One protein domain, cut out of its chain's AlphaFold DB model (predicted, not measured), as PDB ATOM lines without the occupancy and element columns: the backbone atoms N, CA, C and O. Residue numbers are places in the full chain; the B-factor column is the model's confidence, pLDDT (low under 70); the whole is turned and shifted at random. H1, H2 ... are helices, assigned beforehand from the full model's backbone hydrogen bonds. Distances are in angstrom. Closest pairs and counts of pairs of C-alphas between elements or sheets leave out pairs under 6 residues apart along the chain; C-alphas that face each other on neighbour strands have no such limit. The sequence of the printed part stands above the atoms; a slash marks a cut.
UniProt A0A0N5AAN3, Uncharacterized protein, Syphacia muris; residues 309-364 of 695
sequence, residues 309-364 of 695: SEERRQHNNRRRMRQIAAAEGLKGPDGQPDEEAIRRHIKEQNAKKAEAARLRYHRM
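AT A GLANCE: This is residues 309 to 364 of the 695 residues of an uncharacterized protein of Syphacia muris (UniProt A0A0N5AAN3). Two long helices meet near their ends as an L, the last part of H1 at the beginning of H2, and a loop, residues 329 to 338, turns back at the corner. The outer part of each arm, residues 309 to 317 and 347 to 364, stands free. The printed part has 56 residues with two named helices, H1 then H2, and no named strand; the class is all helix. It is only just loose, close to extended, with a radius of gyration of the C-alphas of 14.9 A, and flat, spanning 45 by 31 by 15 A.

IN THESE COORDINATES: H1, residues 309 to 328, begins at C-alpha 309 (0.036, -7.952, 100.909) and is 28.6 A long. H2, residues 339 to 363, is 35.8 A long and ends at C-alpha 363 (-32.666, 20.226, 107.848).

HOW THE PARTS SIT: H1 touches H2 with residues 321 to 325 alone, and H2 touches H1 with residues 339 to 342 alone. The closest C-alphas, of Ala 325 and Ile 342, are 6.6 A apart. Their lines are about perpendicular, at 77 degrees. In H1 and H2 every O i to N i+4 pair is within hydrogen-bond range.

THE WHOLE: The C-alphas farthest apart, of Asp 334 and Met 364, are 47.6 A apart. The printed part has no cut, and the link from H1 to H2 is short. Mean pLDDT of the printed part is 87.4; no printed residue is under 70.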
ATOM      1  N   SER A 309       1.166  -8.769 100.437       81.31
ATOM      2  CA  SER A 309       0.036  -7.952 100.909       81.31
ATOM      3  C   SER A 309       0.285  -6.436 100.803       81.31
ATOM      4  O   SER A 309      -0.667  -5.685 100.591       81.31
ATOM      5  N   GLU A 310       1.542  -5.986 100.893       83.50
ATOM      6  CA  GLU A 310       1.947  -4.587 100.681       83.50
ATOM      7  C   GLU A 310       1.864  -4.216  99.194       83.50
ATOM      8  O   GLU A 310       1.166  -3.271  98.823       83.50
ATOM      9  N   GLU A 311       2.497  -4.992  98.314       87.19
ATOM     10  CA  GLU A 311       2.474  -4.742  96.870       87.19
ATOM     11  C   GLU A 311       1.050  -4.800  96.303       87.19
ATOM     12  O   GLU A 311       0.672  -3.928  95.521       87.19
ATOM     13  N   ARG A 312       0.209  -5.748  96.750       89.12
ATOM     14  CA  ARG A 312      -1.218  -5.797  96.378       89.12
ATOM     15  C   ARG A 312      -1.951  -4.528  96.798       89.12
ATOM     16  O   ARG A 312      -2.805  -4.036  96.058       89.12
ATOM     17  N   ARG A 313      -1.631  -3.971  97.968       86.62
ATOM     18  CA  ARG A 313      -2.196  -2.699  98.440       86.62
ATOM     19  C   ARG A 313      -1.713  -1.530  97.579       86.62
ATOM     20  O   ARG A 313      -2.538  -0.709  97.182       86.62
ATOM     21  N   GLN A 314      -0.428  -1.482  97.223       86.56
ATOM     22  CA  GLN A 314       0.120  -0.464  96.323       86.56
ATOM     23  C   GLN A 314      -0.461  -0.556  94.903       86.56
ATOM     24  O   GLN A 314      -0.856   0.463  94.344       86.56
ATOM     25  N   HIS A 315      -0.554  -1.757  94.324       86.69
ATOM     26  CA  HIS A 315      -1.125  -1.991  92.998       86.69
ATOM     27  C   HIS A 315      -2.589  -1.545  92.953       86.69
ATOM     28  O   HIS A 315      -2.972  -0.774  92.075       86.69
ATOM     29  N   ASN A 316      -3.404  -1.959  93.930       89.19
ATOM     30  CA  ASN A 316      -4.798  -1.522  94.016       89.19
ATOM     31  C   ASN A 316      -4.920  -0.003  94.240       89.19
ATOM     32  O   ASN A 316      -5.827   0.614  93.684       89.19
ATOM     33  N   ASN A 317      -3.996   0.621  94.981       88.50
ATOM     34  CA  ASN A 317      -3.959   2.077  95.122       88.50
ATOM     35  C   ASN A 317      -3.624   2.768  93.788       88.50
ATOM     36  O   ASN A 317      -4.384   3.626  93.351       88.50
ATOM     37  N   ARG A 318      -2.563   2.342  93.084       86.44
ATOM     38  CA  ARG A 318      -2.191   2.863  91.753       86.44
ATOM     39  C   ARG A 318      -3.317   2.674  90.729       86.44
ATOM     40  O   ARG A 318      -3.626   3.608  89.993       86.44
ATOM     41  N   ARG A 319      -3.996   1.518  90.728       87.19
ATOM     42  CA  ARG A 319      -5.189   1.263  89.898       87.19
ATOM     43  C   ARG A 319      -6.320   2.244  90.217       87.19
ATOM     44  O   ARG A 319      -6.893   2.815  89.295       87.19
ATOM     45  N   ARG A 320      -6.610   2.480  91.500       88.06
ATOM     46  CA  ARG A 320      -7.646   3.427  91.941       88.06
ATOM     47  C   ARG A 320      -7.315   4.876  91.567       88.06
ATOM     48  O   ARG A 320      -8.207   5.582  91.115       88.06
ATOM     49  N   MET A 321      -6.060   5.307  91.712       84.94
ATOM     50  CA  MET A 321      -5.620   6.644  91.282       84.94
ATOM     51  C   MET A 321      -5.775   6.804  89.760       84.94
ATOM     52  O   MET A 321      -6.384   7.772  89.315       84.94
ATOM     53  N   ARG A 322      -5.344   5.807  88.967       86.56
ATOM     54  CA  ARG A 322      -5.556   5.768  87.505       86.56
ATOM     55  C   ARG A 322      -7.033   5.847  87.113       86.56
ATOM     56  O   ARG A 322      -7.367   6.578  86.191       86.56
ATOM     57  N   GLN A 323      -7.915   5.144  87.823       86.75
ATOM     58  CA  GLN A 323      -9.359   5.190  87.563       86.75
ATOM     59  C   GLN A 323      -9.983   6.558  87.871       86.75
ATOM     60  O   GLN A 323     -10.837   7.000  87.112       86.75
ATOM     61  N   ILE A 324      -9.553   7.243  88.938       85.19
ATOM     62  CA  ILE A 324     -10.059   8.590  89.260       85.19
ATOM     63  C   ILE A 324      -9.539   9.615  88.240       85.19
ATOM     64  O   ILE A 324     -10.325  10.410  87.740       85.19
ATOM     65  N   ALA A 325      -8.260   9.549  87.857       86.50
ATOM     66  CA  ALA A 325      -7.708  10.409  86.806       86.50
ATOM     67  C   ALA A 325      -8.407  10.237  85.452       86.50
ATOM     68  O   ALA A 325      -8.708  11.226  84.796       86.50
ATOM     69  N   ALA A 326      -8.689   8.995  85.048       85.44
ATOM     70  CA  ALA A 326      -9.377   8.721  83.789       85.44
ATOM     71  C   ALA A 326     -10.852   9.163  83.798       85.44
ATOM     72  O   ALA A 326     -11.362   9.557  82.756       85.44
ATOM     73  N   ALA A 327     -11.533   9.107  84.949       85.25
ATOM     74  CA  ALA A 327     -12.934   9.514  85.072       85.25
ATOM     75  C   ALA A 327     -13.123  11.040  85.169       85.25
ATOM     76  O   ALA A 327     -14.110  11.562  84.668       85.25
ATOM     77  N   GLU A 328     -12.185  11.743  85.811       84.38
ATOM     78  CA  GLU A 328     -12.282  13.180  86.126       84.38
ATOM     79  C   GLU A 328     -11.332  14.044  85.263       84.38
ATOM     80  O   GLU A 328     -11.150  15.229  85.529       84.38
ATOM     81  N   GLY A 329     -10.658  13.454  84.268       80.12
ATOM     82  CA  GLY A 329      -9.705  14.146  83.387       80.12
ATOM     83  C   GLY A 329      -8.384  14.580  84.044       80.12
ATOM     84  O   GLY A 329      -7.601  15.288  83.416       80.12
ATOM     85  N   LEU A 330      -8.106  14.162  85.287       80.69
ATOM     86  CA  LEU A 330      -6.974  14.621  86.115       80.69
ATOM     87  C   LEU A 330      -5.643  13.951  85.720       80.69
ATOM     88  O   LEU A 330      -5.035  13.183  86.475       80.69
ATOM     89  N   LYS A 331      -5.226  14.226  84.485       79.75
ATOM     90  CA  LYS A 331      -4.027  13.722  83.817       79.75
ATOM     91  C   LYS A 331      -2.940  14.806  83.856       79.75
ATOM     92  O   LYS A 331      -3.189  15.931  83.437       79.75
ATOM     93  N   GLY A 332      -1.747  14.473  84.346       79.94
ATOM     94  CA  GLY A 332      -0.572  15.344  84.262       79.94
ATOM     95  C   GLY A 332      -0.030  15.453  82.825       79.94
ATOM     96  O   GLY A 332      -0.472  14.695  81.953       79.94
ATOM     97  N   PRO A 333       0.944  16.351  82.571       72.19
ATOM     98  CA  PRO A 333       1.479  16.614  81.231       72.19
ATOM     99  C   PRO A 333       2.016  15.345  80.549       72.19
ATOM    100  O   PRO A 333       1.648  15.060  79.412       72.19
ATOM    101  N   ASP A 334       2.752  14.501  81.280       75.38
ATOM    102  CA  ASP A 334       3.326  13.231  80.788       75.38
ATOM    103  C   ASP A 334       2.280  12.118  80.571       75.38
ATOM    104  O   ASP A 334       2.595  10.942  80.374       75.38
ATOM    105  N   GLY A 335       0.996  12.444  80.710       72.94
ATOM    106  CA  GLY A 335      -0.105  11.508  80.573       72.94
ATOM    107  C   GLY A 335      -0.325  10.559  81.757       72.94
ATOM    108  O   GLY A 335      -1.247   9.742  81.699       72.94
ATOM    109  N   GLN A 336       0.467  10.651  82.828       79.38
ATOM    110  CA  GLN A 336       0.216   9.913  84.072       79.38
ATOM    111  C   GLN A 336      -0.893  10.571  84.919       79.38
ATOM    112  O   GLN A 336      -1.216  11.741  84.719       79.38
ATOM    113  N   PRO A 337      -1.497   9.846  85.880       81.50
ATOM    114  CA  PRO A 337      -2.409  10.431  86.865       81.50
ATOM    115  C   PRO A 337      -1.700  11.506  87.696       81.50
ATOM    116  O   PRO A 337      -0.692  11.197  88.333       81.50
ATOM    117  N   ASP A 338      -2.235  12.726  87.751       85.88
ATOM    118  CA  ASP A 338      -1.704  13.754  88.655       85.88
ATOM    119  C   ASP A 338      -2.106  13.419  90.103       85.88
ATOM    120  O   ASP A 338      -3.247  13.620  90.529       85.88
ATOM    121  N   GLU A 339      -1.156  12.891  90.879       82.56
ATOM    122  CA  GLU A 339      -1.392  12.542  92.279       82.56
ATOM    123  C   GLU A 339      -1.833  13.735  93.141       82.56
ATOM    124  O   GLU A 339      -2.613  13.527  94.071       82.56
ATOM    125  N   GLU A 340      -1.399  14.966  92.855       85.62
ATOM    126  CA  GLU A 340      -1.840  16.160  93.578       85.62
ATOM    127  C   GLU A 340      -3.282  16.519  93.231       85.62
ATOM    128  O   GLU A 340      -4.106  16.639  94.146       85.62
ATOM    129  N   ALA A 341      -3.620  16.643  91.945       85.19
ATOM    130  CA  ALA A 341      -4.987  16.939  91.517       85.19
ATOM    131  C   ALA A 341      -5.977  15.878  92.018       85.19
ATOM    132  O   ALA A 341      -7.020  16.222  92.575       85.19
ATOM    133  N   ILE A 342      -5.627  14.590  91.943       86.94
ATOM    134  CA  ILE A 342      -6.467  13.498  92.459       86.94
ATOM    135  C   ILE A 342      -6.620  13.592  93.985       86.94
ATOM    136  O   ILE A 342      -7.720  13.401  94.508       86.94
ATOM    137  N   ARG A 343      -5.556  13.921  94.735       87.38
ATOM    138  CA  ARG A 343      -5.644  14.140  96.195       87.38
ATOM    139  C   ARG A 343      -6.515  15.358  96.533       87.38
ATOM    140  O   ARG A 343      -7.294  15.279  97.488       87.38
ATOM    141  N   ARG A 344      -6.429  16.448  95.760       88.56
ATOM    142  CA  ARG A 344      -7.278  17.651  95.890       88.56
ATOM    143  C   ARG A 344      -8.744  17.316  95.604       88.56
ATOM    144  O   ARG A 344      -9.573  17.527  96.483       88.56
ATOM    145  N   HIS A 345      -9.040  16.668  94.479       88.56
ATOM    146  CA  HIS A 345     -10.380  16.204  94.117       88.56
ATOM    147  C   HIS A 345     -10.971  15.247  95.173       88.56
ATOM    148  O   HIS A 345     -12.104  15.425  95.615       88.56
ATOM    149  N   ILE A 346     -10.209  14.262  95.670       89.50
ATOM    150  CA  ILE A 346     -10.675  13.368  96.750       89.50
ATOM    151  C   ILE A 346     -10.983  14.164  98.031       89.50
ATOM    152  O   ILE A 346     -11.977  13.881  98.706       89.50
ATOM    153  N   LYS A 347     -10.155  15.153  98.387       92.25
ATOM    154  CA  LYS A 347     -10.380  16.037  99.542       92.25
ATOM    155  C   LYS A 347     -11.649  16.876  99.358       92.25
ATOM    156  O   LYS A 347     -12.438  16.966 100.295       92.25
ATOM    157  N   GLU A 348     -11.870  17.423  98.168       92.19
ATOM    158  CA  GLU A 348     -13.049  18.215  97.808       92.19
ATOM    159  C   GLU A 348     -14.332  17.377  97.804       92.19
ATOM    160  O   GLU A 348     -15.289  17.720  98.492       92.19
ATOM    161  N   GLN A 349     -14.343  16.214  97.150       92.50
ATOM    162  CA  GLN A 349     -15.478  15.287  97.180       92.50
ATOM    163  C   GLN A 349     -15.817  14.834  98.606       92.50
ATOM    164  O   GLN A 349     -16.988  14.661  98.944       92.50
ATOM    165  N   ASN A 350     -14.813  14.657  99.469       94.56
ATOM    166  CA  ASN A 350     -15.036  14.373 100.888       94.56
ATOM    167  C   ASN A 350     -15.569  15.597 101.654       94.56
ATOM    168  O   ASN A 350     -16.414  15.422 102.532       94.56
ATOM    169  N   ALA A 351     -15.140  16.817 101.314       93.88
ATOM    170  CA  ALA A 351     -15.686  18.054 101.872       93.88
ATOM    171  C   ALA A 351     -17.155  18.250 101.463       93.88
ATOM    172  O   ALA A 351     -18.002  18.381 102.341       93.88
ATOM    173  N   LYS A 352     -17.479  18.122 100.171       95.94
ATOM    174  CA  LYS A 352     -18.840  18.177  99.605       95.94
ATOM    175  C   LYS A 352     -19.771  17.129 100.229       95.94
ATOM    176  O   LYS A 352     -20.917  17.421 100.559       95.94
ATOM    177  N   LYS A 353     -19.271  15.914 100.493       96.25
ATOM    178  CA  LYS A 353     -20.009  14.865 101.232       96.25
ATOM    179  C   LYS A 353     -20.204  15.209 102.714       96.25
ATOM    180  O   LYS A 353     -21.277  14.950 103.257       96.25
ATOM    181  N   ALA A 354     -19.207  15.801 103.371       94.25
ATOM    182  CA  ALA A 354     -19.323  16.258 104.756       94.25
ATOM    183  C   ALA A 354     -20.277  17.459 104.894       94.25
ATOM    184  O   ALA A 354     -21.032  17.535 105.860       94.25
ATOM    185  N   GLU A 355     -20.289  18.365 103.921       93.94
ATOM    186  CA  GLU A 355     -21.218  19.487 103.821       93.94
ATOM    187  C   GLU A 355     -22.648  19.015 103.556       93.94
ATOM    188  O   GLU A 355     -23.548  19.376 104.307       93.94
ATOM    189  N   ALA A 356     -22.866  18.110 102.598       92.94
ATOM    190  CA  ALA A 356     -24.173  17.488 102.386       92.94
ATOM    191  C   ALA A 356     -24.697  16.774 103.652       92.94
ATOM    192  O   ALA A 356     -25.898  16.792 103.925       92.94
ATOM    193  N   ALA A 357     -23.810  16.189 104.467       93.25
ATOM    194  CA  ALA A 357     -24.168  15.635 105.773       93.25
ATOM    195  C   ALA A 357     -24.506  16.720 106.818       93.25
ATOM    196  O   ALA A 357     -25.447  16.534 107.590       93.25
ATOM    197  N   ARG A 358     -23.801  17.864 106.827       93.81
ATOM    198  CA  ARG A 358     -24.145  19.033 107.663       93.81
ATOM    199  C   ARG A 358     -25.498  19.625 107.275       93.81
ATOM    200  O   ARG A 358     -26.313  19.845 108.159       93.81
ATOM    201  N   LEU A 359     -25.757  19.826 105.982       93.56
ATOM    202  CA  LEU A 359     -27.023  20.348 105.459       93.56
ATOM    203  C   LEU A 359     -28.194  19.413 105.793       93.56
ATOM    204  O   LEU A 359     -29.240  19.883 106.234       93.56
ATOM    205  N   ARG A 360     -28.003  18.089 105.682       90.69
ATOM    206  CA  ARG A 360     -28.981  17.101 106.168       90.69
ATOM    207  C   ARG A 360     -29.226  17.232 107.673       90.69
ATOM    208  O   ARG A 360     -30.379  17.262 108.073       90.69
ATOM    209  N   TYR A 361     -28.179  17.357 108.492       93.31
ATOM    210  CA  TYR A 361     -28.326  17.560 109.940       93.31
ATOM    211  C   TYR A 361     -28.983  18.907 110.297       93.31
ATOM    212  O   TYR A 361     -29.716  18.984 111.274       93.31
ATOM    213  N   HIS A 362     -28.765  19.966 109.512       92.75
ATOM    214  CA  HIS A 362     -29.430  21.259 109.706       92.75
ATOM    215  C   HIS A 362     -30.922  21.206 109.346       92.75
ATOM    216  O   HIS A 362     -31.727  21.822 110.037       92.75
ATOM    217  N   ARG A 363     -31.282  20.436 108.307       93.94
ATOM    218  CA  ARG A 363     -32.666  20.226 107.848       93.94
ATOM    219  C   ARG A 363     -33.479  19.271 108.741       93.94
ATOM    220  O   ARG A 363     -34.698  19.286 108.649       93.94
ATOM    221  N   MET A 364     -32.833  18.463 109.585       94.44
ATOM    222  CA  MET A 364     -33.517  17.620 110.577       94.44
ATOM    223  C   MET A 364     -34.256  18.458 111.632       94.44
ATOM    224  O   MET A 364     -33.771  19.517 112.048       94.44
TER     225      MET A 364